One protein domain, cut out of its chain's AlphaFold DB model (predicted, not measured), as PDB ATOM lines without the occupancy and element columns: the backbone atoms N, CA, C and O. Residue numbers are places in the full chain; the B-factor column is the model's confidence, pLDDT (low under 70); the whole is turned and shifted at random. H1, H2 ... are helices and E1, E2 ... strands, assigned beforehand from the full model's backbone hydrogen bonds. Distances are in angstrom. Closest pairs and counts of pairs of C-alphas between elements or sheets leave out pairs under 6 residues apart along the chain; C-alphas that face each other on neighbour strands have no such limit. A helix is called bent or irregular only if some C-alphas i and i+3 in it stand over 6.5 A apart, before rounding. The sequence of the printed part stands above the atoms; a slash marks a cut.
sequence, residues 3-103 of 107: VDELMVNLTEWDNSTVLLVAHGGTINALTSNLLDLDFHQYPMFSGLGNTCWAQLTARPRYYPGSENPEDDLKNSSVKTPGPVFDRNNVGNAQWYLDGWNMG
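What this domain is: This is residues 3 to 103 of the 107 residues of the protein "Histidine phosphatase family protein" of Corynebacterium sp. (UniProt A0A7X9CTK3). A long antiparallel ribbon of two strands, E1 and E2, forms a wall with helix H2 over one of its faces and running lengthwise along it; the other face has no named helix over it. H1 and H3 lie on the same side of the ribbon as H2, H3 next to H2 and H1 well away from it, while the chain between E1 and E2, residues 61 to 92 with the short helix H4, makes a large loop beyond one end of the ribbon, and ribbon and loop together make the longest axis. The printed part has 101 residues, with four named helices and two named strands in the order H1, H2, H3, E1, H4, E2 along the chain, and its one sheet has the order E1 - E2, antiparallel. The class is mixed, helices and strands, with 28 residues in helices and 18 in strands, under half of the printed part. The whole is only just compact, close to loose, with a radius of gyration of the C-alphas of 15.0 A and spans of 43 by 31 by 21 A.

How they stand to each other: H1, residues 3 to 9, touches no helix. H2, residues 24 to 34, follows after a long link of 14 residues and is apart from H1. H3, residues 39 to 44, comes after a tight link of 4 residues. H2 and H3 only just touch, with 3 pairs of C-alphas within 8 A; the closest are those of Ser 32 and Tyr 42, 5.9 A apart. Their lines stand at a steep tilt of 58 degrees, and they run opposite ways. E1, residues 53 to 60, has its closest C-alpha pair with H2 at Ala 54 and Ile 27, 7.4 A apart. H4, residues 69 to 72, touches no helix and is apart from H1, H2 and H3. E2, residues 93 to 102, is the antiparallel neighbour of E1, with 161 degrees between their directions. The C-alphas of residues 54 and 100 face each other at 4.5 A, and those of 58 and 95 also at 4.5 A. Across the pair N 55 and O 99 are 2.9 A apart and N 94 and O 59 are 2.8 A apart, both within hydrogen-bond range. The closest C-alphas of E2 and H2 are those of Trp 95 and Leu 34, 6.0 A apart. E2 is apart from H1 and H3. Each O i to N i+4 pair in H1 and H2 is within hydrogen-bond range; in H3 0 of 2 are, beside 2 of 3 O i to N i+3 pairs, and H4 is too short for an O i to N i+4 pair.

Where its parts are: H1, Val 3 to Asn 9, begins with C-alpha 3 at (42.052, -5.197, 32.496) and is 9.9 A long from first to last C-alpha. H2, Gly 24 to Leu 34, measures 15.1 A. H3, Phe 39 to Met 44, is only just irregular: C-alphas 40 and 43 are 6.9 A apart. E1, Trp 53 to Pro 60, is 23.4 A long and begins with C-alpha 53 at (47.747, -11.751, 18.867). H4 is the four residues Pro 69 to Asp 72. E2, Ala 93 to Met 102, is 23.1 A long and ends with C-alpha 102 at (46.347, -12.136, 13.909).

The domain as a whole: The two C-alphas farthest apart are those of Asn 50 and Lys 74, 43.7 A. The printed part runs from residue 3 to 103 and has no cut. The links H1 to H2 and H4 to E2 are long, the latter with 20 residues, 73 to 92. Mean pLDDT of the printed part is 84.8; residues 64 to 82 are under 70, and H4 within them has a mean of 60.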
ATOM      1  N   VAL A   3      42.418  -6.161  33.538       95.38
ATOM      2  CA  VAL A   3      42.052  -5.197  32.496       95.38
ATOM      3  C   VAL A   3      41.226  -4.043  33.066       95.38
ATOM      4  O   VAL A   3      41.520  -2.903  32.740       95.38
ATOM      5  N   ASP A   4      40.291  -4.296  33.988       94.12
ATOM      6  CA  ASP A   4      39.526  -3.221  34.643       94.12
ATOM      7  C   ASP A   4      40.441  -2.289  35.452       94.12
ATOM      8  O   ASP A   4      40.240  -1.077  35.496       94.12
ATOM      9  N   GLU A   5      41.473  -2.841  36.098       93.94
ATOM     10  CA  GLU A   5      42.459  -2.037  36.824       93.94
ATOM     11  C   GLU A   5      43.282  -1.166  35.873       93.94
ATOM     12  O   GLU A   5      43.553  -0.008  36.195       93.94
ATOM     13  N   LEU A   6      43.654  -1.691  34.703       94.94
ATOM     14  CA  LEU A   6      44.342  -0.920  33.668       94.94
ATOM     15  C   LEU A   6      43.436   0.173  33.095       94.94
ATOM     16  O   LEU A   6      43.873   1.313  33.016       94.94
ATOM     17  N   MET A   7      42.175  -0.141  32.789       93.12
ATOM     18  CA  MET A   7      41.175   0.822  32.314       93.12
ATOM     19  C   MET A   7      41.025   2.019  33.252       93.12
ATOM     20  O   MET A   7      40.927   3.150  32.801       93.12
ATOM     21  N   VAL A   8      41.028   1.777  34.566       92.88
ATOM     22  CA  VAL A   8      40.810   2.830  35.568       92.88
ATOM     23  C   VAL A   8      42.077   3.622  35.890       92.88
ATOM     24  O   VAL A   8      41.989   4.808  36.204       92.88
ATOM     25  N   ASN A   9      43.245   2.975  35.904       94.12
ATOM     26  CA  ASN A   9      44.461   3.574  36.466       94.12
ATOM     27  C   ASN A   9      45.509   3.966  35.414       94.12
ATOM     28  O   ASN A   9      46.442   4.700  35.747       94.12
ATOM     29  N   LEU A  10      45.400   3.491  34.170       94.12
ATOM     30  CA  LEU A  10      46.303   3.885  33.094       94.12
ATOM     31  C   LEU A  10      45.800   5.184  32.453       94.12
ATOM     32  O   LEU A  10      44.842   5.170  31.693       94.12
ATOM     33  N   THR A  11      46.482   6.300  32.722       90.19
ATOM     34  CA  THR A  11      46.086   7.647  32.263       90.19
ATOM     35  C   THR A  11      45.805   7.742  30.760       90.19
ATOM     36  O   THR A  11      44.911   8.468  30.345       90.19
ATOM     37  N   GLU A  12      46.558   7.006  29.943       89.81
ATOM     38  CA  GLU A  12      46.456   7.046  28.481       89.81
ATOM     39  C   GLU A  12      45.522   5.972  27.903       89.81
ATOM     40  O   GLU A  12      45.497   5.797  26.687       89.81
ATOM     41  N   TRP A  13      44.768   5.243  28.739       91.56
ATOM     42  CA  TRP A  13      43.909   4.139  28.297       91.56
ATOM     43  C   TRP A  13      42.992   4.534  27.131       91.56
ATOM     44  O   TRP A  13      43.013   3.881  26.092       91.56
ATOM     45  N   ASP A  14      42.237   5.627  27.273       86.44
ATOM     46  CA  ASP A  14      41.249   6.039  26.265       86.44
ATOM     47  C   ASP A  14      41.878   6.619  24.986       86.44
ATOM     48  O   ASP A  14      41.221   6.689  23.948       86.44
ATOM     49  N   ASN A  15      43.149   7.031  25.043       87.31
ATOM     50  CA  ASN A  15      43.849   7.701  23.940       87.31
ATOM     51  C   ASN A  15      44.930   6.827  23.288       87.31
ATOM     52  O   ASN A  15      45.632   7.288  22.386       87.31
ATOM     53  N   SER A  16      45.094   5.582  23.737       90.56
ATOM     54  CA  SER A  16      46.162   4.684  23.296       90.56
ATOM     55  C   SER A  16      45.676   3.249  23.115       90.56
ATOM     56  O   SER A  16      44.609   2.850  23.562       90.56
ATOM     57  N   THR A  17      46.495   2.433  22.452       92.62
ATOM     58  CA  THR A  17      46.306   0.978  22.408       92.62
ATOM     59  C   THR A  17      47.178   0.316  23.468       92.62
ATOM     60  O   THR A  17      48.380   0.574  23.536       92.62
ATOM     61  N   VAL A  18      46.589  -0.572  24.272       94.94
ATOM     62  CA  VAL A  18      47.316  -1.358  25.276       94.94
ATOM     63  C   VAL A  18      47.699  -2.718  24.698       94.94
ATOM     64  O   VAL A  18      46.840  -3.473  24.246       94.94
ATOM     65  N   LEU A  19      48.992  -3.049  24.744       95.81
ATOM     66  CA  LEU A  19      49.514  -4.357  24.350       95.81
ATOM     67  C   LEU A  19      49.843  -5.192  25.592       95.81
ATOM     68  O   LEU A  19      50.736  -4.844  26.364       95.81
ATOM     69  N   LEU A  20      49.157  -6.325  25.751       95.75
ATOM     70  CA  LEU A  20      49.456  -7.317  26.783       95.75
ATOM     71  C   LEU A  20      50.231  -8.486  26.169       95.75
ATOM     72  O   LEU A  20      49.755  -9.135  25.239       95.75
ATOM     73  N   VAL A  21      51.416  -8.772  26.709       96.19
ATOM     74  CA  VAL A  21      52.260  -9.892  26.268       96.19
ATOM     75  C   VAL A  21      52.155 -11.028  27.277       96.19
ATOM     76  O   VAL A  21      52.508 -10.867  28.444       96.19
ATOM     77  N   ALA A  22      51.666 -12.180  26.827       94.44
ATOM     78  CA  ALA A  22      51.487 -13.364  27.658       94.44
ATOM     79  C   ALA A  22      51.561 -14.651  26.822       94.44
ATOM     80  O   ALA A  22      51.726 -14.621  25.603       94.44
ATOM     81  N   HIS A  23      51.428 -15.802  27.480       94.12
ATOM     82  CA  HIS A  23      51.331 -17.092  26.799       94.12
ATOM     83  C   HIS A  23      49.941 -17.292  26.181       94.12
ATOM     84  O   HIS A  23      48.946 -16.798  26.710       94.12
ATOM     85  N   GLY A  24      49.852 -18.092  25.112       92.19
ATOM     86  CA  GLY A  24      48.591 -18.344  24.399       92.19
ATOM     87  C   GLY A  24      47.450 -18.840  25.297       92.19
ATOM     88  O   GLY A  24      46.310 -18.431  25.108       92.19
ATOM     89  N   GLY A  25      47.752 -19.640  26.328       92.00
ATOM     90  CA  GLY A  25      46.758 -20.064  27.322       92.00
ATOM     91  C   GLY A  25      46.201 -18.904  28.156       92.00
ATOM     92  O   GLY A  25      44.996 -18.828  28.373       92.00
ATOM     93  N   THR A  26      47.058 -17.967  28.570       93.88
ATOM     94  CA  THR A  26      46.642 -16.746  29.279       93.88
ATOM     95  C   THR A  26      45.828 -15.834  28.370       93.88
ATOM     96  O   THR A  26      44.806 -15.317  28.805       93.88
ATOM     97  N   ILE A  27      46.245 -15.669  27.110       94.94
ATOM     98  CA  ILE A  27      45.522 -14.856  26.122       94.94
ATOM     99  C   ILE A  27      44.128 -15.439  25.885       94.94
ATOM    100  O   ILE A  27      43.153 -14.704  25.952       94.94
ATOM    101  N   ASN A  28      44.007 -16.754  25.686       94.50
ATOM    102  CA  ASN A  28      42.714 -17.417  25.513       94.50
ATOM    103  C   ASN A  28      41.805 -17.229  26.741       94.50
ATOM    104  O   ASN A  28      40.672 -16.770  26.601       94.50
ATOM    105  N   ALA A  29      42.309 -17.524  27.943       93.12
ATOM    106  CA  ALA A  29      41.520 -17.403  29.165       93.12
ATOM    107  C   ALA A  29      41.063 -15.959  29.425       93.12
ATOM    108  O   ALA A  29      39.914 -15.744  29.807       93.12
ATOM    109  N   LEU A  30      41.944 -14.980  29.191       95.06
ATOM    110  CA  LEU A  30      41.623 -13.564  29.332       95.06
ATOM    111  C   LEU A  30      40.597 -13.120  28.285       95.06
ATOM    112  O   LEU A  30      39.583 -12.543  28.653       95.06
ATOM    113  N   THR A  31      40.818 -13.426  27.005       95.62
ATOM    114  CA  THR A  31      39.881 -13.101  25.918       95.62
ATOM    115  C   THR A  31      38.501 -13.698  26.179       95.62
ATOM    116  O   THR A  31      37.504 -12.994  26.066       95.62
ATOM    117  N   SER A  32      38.431 -14.966  26.589       95.06
ATOM    118  CA  SER A  32      37.161 -15.630  26.899       95.06
ATOM    119  C   SER A  32      36.436 -14.975  28.075       95.06
ATOM    120  O   SER A  32      35.222 -14.804  28.021       95.06
ATOM    121  N   ASN A  33      37.174 -14.562  29.111       94.50
ATOM    122  CA  ASN A  33      36.598 -13.869  30.260       94.50
ATOM    123  C   ASN A  33      36.104 -12.457  29.904       94.50
ATOM    124  O   ASN A  33      35.027 -12.071  30.341       94.50
ATOM    125  N   LEU A  34      36.847 -11.712  29.076       95.62
ATOM    126  CA  LEU A  34      36.438 -10.385  28.600       95.62
ATOM    127  C   LEU A  34      35.166 -10.451  27.746       95.62
ATOM    128  O   LEU A  34      34.313  -9.576  27.849       95.62
ATOM    129  N   LEU A  35      35.031 -11.501  26.935       95.31
ATOM    130  CA  LEU A  35      33.859 -11.759  26.096       95.31
ATOM    131  C   LEU A  35      32.671 -12.368  26.859       95.31
ATOM    132  O   LEU A  35      31.664 -12.679  26.227       95.31
ATOM    133  N   ASP A  36      32.783 -12.528  28.181       93.50
ATOM    134  CA  ASP A  36      31.739 -13.093  29.046       93.50
ATOM    135  C   ASP A  36      31.277 -14.489  28.581       93.50
ATOM    136  O   ASP A  36      30.091 -14.817  28.585       93.50
ATOM    137  N   LEU A  37      32.226 -15.312  28.113       94.50
ATOM    138  CA  LEU A  37      31.950 -16.684  27.695       94.50
ATOM    139  C   LEU A  37      31.846 -17.622  28.899       94.50
ATOM    140  O   LEU A  37      32.577 -17.498  29.883       94.50
ATOM    141  N   ASP A  38      31.018 -18.652  28.768       94.12
ATOM    142  CA  ASP A  38      30.978 -19.752  29.722       94.12
ATOM    143  C   ASP A  38      32.202 -20.664  29.571       94.12
ATOM    144  O   ASP A  38      32.722 -20.877  28.476       94.12
ATOM    145  N   PHE A  39      32.614 -21.323  30.660       90.38
ATOM    146  CA  PHE A  39      33.803 -22.193  30.684       90.38
ATOM    147  C   PHE A  39      33.810 -23.276  29.589       90.38
ATOM    148  O   PHE A  39      34.857 -23.617  29.041       90.38
ATOM    149  N   HIS A  40      32.639 -23.810  29.232       91.94
ATOM    150  CA  HIS A  40      32.508 -24.830  28.189       91.94
ATOM    151  C   HIS A  40      32.735 -24.285  26.766       91.94
ATOM    152  O   HIS A  40      32.969 -25.069  25.848       91.94
ATOM    153  N   GLN A  41      32.683 -22.963  26.582       91.38
ATOM    154  CA  GLN A  41      32.894 -22.276  25.306       91.38
ATOM    155  C   GLN A  41      34.358 -21.870  25.092       91.38
ATOM    156  O   GLN A  41      34.751 -21.631  23.954       91.38
ATOM    157  N   TYR A  42      35.193 -21.852  26.138       88.94
ATOM    158  CA  TYR A  42      36.619 -21.493  26.045       88.94
ATOM    159  C   TYR A  42      37.390 -22.293  24.971       88.94
ATOM    160  O   TYR A  42      38.216 -21.707  24.268       88.94
ATOM    161  N   PRO A  43      37.122 -23.602  24.758       86.62
ATOM    162  CA  PRO A  43      37.778 -24.365  23.694       86.62
ATOM    163  C   PRO A  43      37.477 -23.881  22.263       86.62
ATOM    164  O   PRO A  43      38.138 -24.339  21.333       86.62
ATOM    165  N   MET A  44      36.497 -22.988  22.061       86.31
ATOM    166  CA  MET A  44      36.175 -22.406  20.751       86.31
ATOM    167  C   MET A  44      37.337 -21.580  20.187       86.31
ATOM    168  O   MET A  44      37.534 -21.532  18.971       86.31
ATOM    169  N   PHE A  45      38.139 -20.968  21.060       81.31
ATOM    170  CA  PHE A  45      39.385 -20.333  20.666       81.31
ATOM    171  C   PHE A  45      40.460 -21.402  20.463       81.31
ATOM    172  O   PHE A  45      41.012 -21.961  21.413       81.31
ATOM    173  N   SER A  46      40.738 -21.699  19.192       78.06
ATOM    174  CA  SER A  46      41.802 -22.615  18.774       78.06
ATOM    175  C   SER A  46      43.197 -22.048  19.080       78.06
ATOM    176  O   SER A  46      43.342 -20.957  19.633       78.06
ATOM    177  N   GLY A  47      44.253 -22.798  18.749       80.44
ATOM    178  CA  GLY A  47      45.631 -22.402  19.044       80.44
ATOM    179  C   GLY A  47      45.992 -21.003  18.529       80.44
ATOM    180  O   GLY A  47      45.705 -20.656  17.385       80.44
ATOM    181  N   LEU A  48      46.660 -20.222  19.379       88.25
ATOM    182  CA  LEU A  48      47.288 -18.957  19.011       88.25
ATOM    183  C   LEU A  48      48.708 -19.245  18.499       88.25
ATOM    184  O   LEU A  48      49.514 -19.852  19.208       88.25
ATOM    185  N   GLY A  49      48.996 -18.845  17.264       89.31
ATOM    186  CA  GLY A  49      50.286 -19.028  16.612       89.31
ATOM    187  C   GLY A  49      51.413 -18.256  17.299       89.31
ATOM    188  O   GLY A  49      51.186 -17.335  18.087       89.31
ATOM    189  N   ASN A  50      52.658 -18.622  16.988       90.06
ATOM    190  CA  ASN A  50      53.817 -17.913  17.524       90.06
ATOM    191  C   ASN A  50      53.774 -16.441  17.100       90.06
ATOM    192  O   ASN A  50      53.525 -16.145  15.931       90.06
ATOM    193  N   THR A  51      54.032 -15.527  18.037       91.94
ATOM    194  CA  THR A  51      53.984 -14.067  17.817       91.94
ATOM    195  C   THR A  51      52.657 -13.539  17.251       91.94
ATOM    196  O   THR A  51      52.601 -12.408  16.777       91.94
ATOM    197  N   CYS A  52      51.588 -14.337  17.304       94.81
ATOM    198  CA  CYS A  52      50.252 -13.907  16.914       94.81
ATOM    199  C   CYS A  52      49.526 -13.270  18.105       94.81
ATOM    200  O   CYS A  52      49.871 -13.524  19.261       94.81
ATOM    201  N   TRP A  53      48.507 -12.457  17.834       96.25
ATOM    202  CA  TRP A  53      47.747 -11.751  18.867       96.25
ATOM    203  C   TRP A  53      46.231 -11.895  18.695       96.25
ATOM    204  O   TRP A  53      45.728 -12.277  17.636       96.25
ATOM    205  N   ALA A  54      45.510 -11.590  19.772       96.50
ATOM    206  CA  ALA A  54      44.084 -11.294  19.745       96.50
ATOM    207  C   ALA A  54      43.902  -9.781  19.908       96.50
ATOM    208  O   ALA A  54      44.632  -9.153  20.675       96.50
ATOM    209  N   GLN A  55      42.950  -9.201  19.185       97.06
ATOM    210  CA  GLN A  55      42.621  -7.783  19.257       97.06
ATOM    211  C   GLN A  55      41.178  -7.625  19.725       97.06
ATOM    212  O   GLN A  55      40.285  -8.280  19.184       97.06
ATOM    213  N   LEU A  56      40.967  -6.781  20.733       96.94
ATOM    214  CA  LEU A  56      39.653  -6.522  21.300       96.94
ATOM    215  C   LEU A  56      39.406  -5.022  21.466       96.94
ATOM    216  O   LEU A  56      40.334  -4.265  21.755       96.94
ATOM    217  N   THR A  57      38.135  -4.637  21.393       94.31
ATOM    218  CA  THR A  57      37.652  -3.280  21.660       94.31
ATOM    219  C   THR A  57      36.599  -3.303  22.767       94.31
ATOM    220  O   THR A  57      35.637  -4.071  22.701       94.31
ATOM    221  N   ALA A  58      36.746  -2.430  23.765       91.94
ATOM    222  CA  ALA A  58      35.725  -2.191  24.783       91.94
ATOM    223  C   ALA A  58      34.759  -1.087  24.334       91.94
ATOM    224  O   ALA A  58      35.171  -0.051  23.809       91.94
ATOM    225  N   ARG A  59      33.463  -1.287  24.566       87.75
ATOM    226  CA  ARG A  59      32.408  -0.288  24.350       87.75
ATOM    227  C   ARG A  59      31.479  -0.234  25.564       87.75
ATOM    228  O   ARG A  59      31.393  -1.217  26.301       87.75
ATOM    229  N   PRO A  60      30.759   0.876  25.780       84.00
ATOM    230  CA  PRO A  60      29.613   0.869  26.682       84.00
ATOM    231  C   PRO A  60      28.629  -0.246  26.296       84.00
ATOM    232  O   PRO A  60      28.428  -0.512  25.109       84.00
ATOM    233  N   ARG A  61      28.039  -0.912  27.293       82.12
ATOM    234  CA  ARG A  61      27.073  -1.993  27.070       82.12
ATOM    235  C   ARG A  61      25.846  -1.509  26.303       82.12
ATOM    236  O   ARG A  61      25.226  -0.525  26.698       82.12
ATOM    237  N   TYR A  62      25.489  -2.254  25.262       75.00
ATOM    238  CA  TYR A  62      24.257  -2.059  24.507       75.00
ATOM    239  C   TYR A  62      23.062  -2.680  25.243       75.00
ATOM    240  O   TYR A  62      23.153  -3.819  25.713       75.00
ATOM    241  N   TYR A  63      21.933  -1.968  25.303       72.69
ATOM    242  CA  TYR A  63      20.684  -2.473  25.868       72.69
ATOM    243  C   TYR A  63      19.588  -2.486  24.786       72.69
ATOM    244  O   TYR A  63      19.164  -1.434  24.315       72.69
ATOM    245  N   PRO A  64      19.080  -3.667  24.384       64.88
ATOM    246  CA  PRO A  64      18.029  -3.758  23.372       64.88
ATOM    247  C   PRO A  64      16.788  -2.939  23.754       64.88
ATOM    248  O   PRO A  64      16.241  -3.112  24.843       64.88
ATOM    249  N   GLY A  65      16.322  -2.082  22.841       66.19
ATOM    250  CA  GLY A  65      15.156  -1.210  23.046       66.19
ATOM    251  C   GLY A  65      15.475   0.284  23.155       66.19
ATOM    252  O   GLY A  65      14.553   1.086  23.290       66.19
ATOM    253  N   SER A  66      16.746   0.670  23.070       60.69
ATOM    254  CA  SER A  66      17.177   2.054  22.866       60.69
ATOM    255  C   SER A  66      17.030   2.471  21.398       60.69
ATOM    256  O   SER A  66      17.435   1.748  20.486       60.69
ATOM    257  N   GLU A  67      16.436   3.641  21.146       61.69
ATOM    258  CA  GLU A  67      16.381   4.212  19.789       61.69
ATOM    259  C   GLU A  67      17.750   4.759  19.359       61.69
ATOM    260  O   GLU A  67      18.058   4.766  18.169       61.69
ATOM    261  N   ASN A  68      18.590   5.171  20.320       60.81
ATOM    262  CA  ASN A  68      19.953   5.653  20.091       60.81
ATOM    263  C   ASN A  68      20.930   5.162  21.183       60.81
ATOM    264  O   ASN A  68      20.514   4.997  22.330       60.81
ATOM    265  N   PRO A  69      22.246   5.046  20.895       58.84
ATOM    266  CA  PRO A  69      23.266   4.653  21.883       58.84
ATOM    267  C   PRO A  69      23.339   5.559  23.124       58.84
ATOM    268  O   PRO A  69      23.828   5.159  24.176       58.84
ATOM    269  N   GLU A  70      22.858   6.801  23.018       61.38
ATOM    270  CA  GLU A  70      22.764   7.723  24.155       61.38
ATOM    271  C   GLU A  70      21.626   7.362  25.128       61.38
ATOM    272  O   GLU A  70      21.700   7.688  26.313       61.38
ATOM    273  N   ASP A  71      20.590   6.658  24.661       59.91
ATOM    274  CA  ASP A  71      19.496   6.161  25.502       59.91
ATOM    275  C   ASP A  71      19.904   4.909  26.297       59.91
ATOM    276  O   ASP A  71      19.414   4.709  27.409       59.91
ATOM    277  N   ASP A  72      20.865   4.120  25.800       59.66
ATOM    278  CA  ASP A  72      21.459   2.990  26.537       59.66
ATOM    279  C   ASP A  72      22.101   3.430  27.857       59.66
ATOM    280  O   ASP A  72      22.033   2.729  28.870       59.66
ATOM    281  N   LEU A  73      22.682   4.633  27.870       57.53
ATOM    282  CA  LEU A  73      23.278   5.231  29.063       57.53
ATOM    283  C   LEU A  73      22.222   5.627  30.102       57.53
ATOM    284  O   LEU A  73      22.523   5.616  31.290       57.53
ATOM    285  N   LYS A  74      20.982   5.930  29.690       56.19
ATOM    286  CA  LYS A  74      19.880   6.280  30.610       56.19
ATOM    287  C   LYS A  74      19.360   5.064  31.380       56.19
ATOM    288  O   LYS A  74      18.894   5.218  32.507       56.19
ATOM    289  N   ASN A  75      19.457   3.873  30.784       54.38
ATOM    290  CA  ASN A  75      19.113   2.596  31.419       54.38
ATOM    291  C   ASN A  75      20.253   2.038  32.286       54.38
ATOM    292  O   ASN A  75      20.058   1.082  33.037       54.38
ATOM    293  N   SER A  76      21.437   2.644  32.204       57.28
ATOM    294  CA  SER A  76      22.575   2.321  33.045       57.28
ATOM    295  C   SER A  76      22.664   3.303  34.214       57.28
ATOM    296  O   SER A  76      22.416   4.495  34.081       57.28
ATOM    297  N   SER A  77      23.093   2.832  35.387       54.88
ATOM    298  CA  SER A  77      23.483   3.742  36.485       54.88
ATOM    299  C   SER A  77      24.756   4.546  36.153       54.88
ATOM    300  O   SER A  77      25.178   5.405  36.931       54.88
ATOM    301  N   VAL A  78      25.376   4.259  35.000       56.28
ATOM    302  CA  VAL A  78      26.565   4.913  34.455       56.28
ATOM    303  C   VAL A  78      26.203   6.296  33.919       56.28
ATOM    304  O   VAL A  78      25.584   6.439  32.872       56.28
ATOM    305  N   LYS A  79      26.633   7.330  34.644       54.75
ATOM    306  CA  LYS A  79      26.373   8.735  34.299       54.75
ATOM    307  C   LYS A  79      27.341   9.333  33.282       54.75
ATOM    308  O   LYS A  79      27.105  10.462  32.869       54.75
ATOM    309  N   THR A  80      28.415   8.633  32.918       55.94
ATOM    310  CA  THR A  80      29.446   9.137  32.001       55.94
ATOM    311  C   THR A  80      29.083   8.742  30.569       55.94
ATOM    312  O   THR A  80      29.181   7.559  30.238       55.94
ATOM    313  N   PRO A  81      28.638   9.683  29.716       51.09
ATOM    314  CA  PRO A  81      28.345   9.398  28.321       51.09
ATOM    315  C   PRO A  81      29.645   9.310  27.524       51.09
ATOM    316  O   PRO A  81      30.487  10.202  27.626       51.09
ATOM    317  N   GLY A  82      29.798   8.271  26.706       62.22
ATOM    318  CA  GLY A  82      30.911   8.147  25.760       62.22
ATOM    319  C   GLY A  82      31.776   6.897  25.954       62.22
ATOM    320  O   GLY A  82      31.453   6.041  26.774       62.22
ATOM    321  N   PRO A  83      32.865   6.762  25.175       70.06
ATOM    322  CA  PRO A  83      33.731   5.579  25.180       70.06
ATOM    323  C   PRO A  83      34.711   5.524  26.367       70.06
ATOM    324  O   PRO A  83      35.576   4.659  26.374       70.06
ATOM    325  N   VAL A  84      34.594   6.446  27.328       83.00
ATOM    326  CA  VAL A  84      35.539   6.628  28.439       83.00
ATOM    327  C   VAL A  84      35.142   5.774  29.635       83.00
ATOM    328  O   VAL A  84      33.981   5.794  30.069       83.00
ATOM    329  N   PHE A  85      36.120   5.073  30.207       85.56
ATOM    330  CA  PHE A  85      35.905   4.203  31.358       85.56
ATOM    331  C   PHE A  85      36.536   4.750  32.644       85.56
ATOM    332  O   PHE A  85      37.672   5.201  32.668       85.56
ATOM    333  N   ASP A  86      35.786   4.684  33.740       87.62
ATOM    334  CA  ASP A  86      36.209   5.067  35.082       87.62
ATOM    335  C   ASP A  86      35.809   3.995  36.110       87.62
ATOM    336  O   ASP A  86      35.190   2.971  35.800       87.62
ATOM    337  N   ARG A  87      36.144   4.229  37.384       89.19
ATOM    338  CA  ARG A  87      35.830   3.291  38.476       89.19
ATOM    339  C   ARG A  87      34.324   3.010  38.631       89.19
ATOM    340  O   ARG A  87      33.967   1.995  39.221       89.19
ATOM    341  N   ASN A  88      33.449   3.879  38.130       85.44
ATOM    342  CA  ASN A  88      31.999   3.746  38.249       85.44
ATOM    343  C   ASN A  88      31.382   2.923  37.112       85.44
ATOM    344  O   ASN A  88      30.282   2.402  37.289       85.44
ATOM    345  N   ASN A  89      32.042   2.819  35.952       84.50
ATOM    346  CA  ASN A  89      31.462   2.188  34.764       84.50
ATOM    347  C   ASN A  89      32.282   1.038  34.158       84.50
ATOM    348  O   ASN A  89      31.742   0.312  33.323       84.50
ATOM    349  N   VAL A  90      33.529   0.827  34.592       89.12
ATOM    350  CA  VAL A  90      34.432  -0.181  34.012       89.12
ATOM    351  C   VAL A  90      33.844  -1.597  34.025       89.12
ATOM    352  O   VAL A  90      33.968  -2.330  33.050       89.12
ATOM    353  N   GLY A  91      33.103  -1.958  35.079       87.75
ATOM    354  CA  GLY A  91      32.445  -3.266  35.188       87.75
ATOM    355  C   GLY A  91      31.283  -3.479  34.206       87.75
ATOM    356  O   GLY A  91      30.791  -4.594  34.079       87.75
ATOM    357  N   ASN A  92      30.839  -2.426  33.515       86.38
ATOM    358  CA  ASN A  92      29.807  -2.482  32.480       86.38
ATOM    359  C   ASN A  92      30.399  -2.377  31.062       86.38
ATOM    360  O   ASN A  92      29.661  -2.162  30.097       86.38
ATOM    361  N   ALA A  93      31.719  -2.502  30.912       89.50
ATOM    362  CA  ALA A  93      32.336  -2.614  29.601       89.50
ATOM    363  C   ALA A  93      31.817  -3.865  28.875       89.50
ATOM    364  O   ALA A  93      31.681  -4.947  29.451       89.50
ATOM    365  N   GLN A  94      31.502  -3.707  27.595       91.38
ATOM    366  CA  GLN A  94      31.191  -4.800  26.691       91.38
ATOM    367  C   GLN A  94      32.335  -4.943  25.695       91.38
ATOM    368  O   GLN A  94      32.671  -3.991  24.987       91.38
ATOM    369  N   TRP A  95      32.941  -6.124  25.666       94.25
ATOM    370  CA  TRP A  95      34.084  -6.408  24.810       94.25
ATOM    371  C   TRP A  95      33.659  -7.042  23.497       94.25
ATOM    372  O   TRP A  95      32.759  -7.879  23.444       94.25
ATOM    373  N   TYR A  96      34.360  -6.650  22.444       94.69
ATOM    374  CA  TYR A  96      34.198  -7.160  21.096       94.69
ATOM    375  C   TYR A  96      35.542  -7.701  20.629       94.69
ATOM    376  O   TYR A  96      36.573  -7.063  20.830       94.69
ATOM    377  N   LEU A  97      35.528  -8.890  20.032       96.00
ATOM    378  CA  LEU A  97      36.707  -9.485  19.419       96.00
ATOM    379  C   LEU A  97      36.821  -8.989  17.979       96.00
ATOM    380  O   LEU A  97      36.019  -9.369  17.129       96.00
ATOM    381  N   ASP A  98      37.837  -8.177  17.710       95.75
ATOM    382  CA  ASP A  98      38.092  -7.628  16.377       95.75
ATOM    383  C   ASP A  98      38.919  -8.594  15.517       95.75
ATOM    384  O   ASP A  98      38.780  -8.634  14.296       95.75
ATOM    385  N   GLY A  99      39.783  -9.391  16.153       94.81
ATOM    386  CA  GLY A  99      40.620 -10.368  15.465       94.81
ATOM    387  C   GLY A  99      41.204 -11.415  16.406       94.81
ATOM    388  O   GLY A  99      41.602 -11.110  17.529       94.81
ATOM    389  N   TRP A 100      41.285 -12.657  15.931       95.06
ATOM    390  CA  TRP A 100      41.909 -13.777  16.634       95.06
ATOM    391  C   TRP A 100      43.032 -14.365  15.790       95.06
ATOM    392  O   TRP A 100      42.865 -14.538  14.585       95.06
ATOM    393  N   ASN A 101      44.144 -14.727  16.436       93.75
ATOM    394  CA  ASN A 101      45.306 -15.310  15.767       93.75
ATOM    395  C   ASN A 101      45.833 -14.435  14.615       93.75
ATOM    396  O   ASN A 101      46.214 -14.923  13.551       93.75
ATOM    397  N   MET A 102      45.831 -13.124  14.843       93.81
ATOM    398  CA  MET A 102      46.347 -12.136  13.909       93.81
ATOM    399  C   MET A 102      47.872 -12.228  13.880       93.81
ATOM    400  O   MET A 102      48.495 -12.390  14.926       93.81
ATOM    401  N   GLY A 103      48.472 -12.130  12.697       90.75
ATOM    402  CA  GLY A 103      49.917 -12.204  12.500       90.75
ATOM    403  C   GLY A 103      50.362 -11.232  11.415       90.75
ATOM    404  O   GLY A 103      49.572 -10.839  10.557       90.75
TER     405      GLY A 103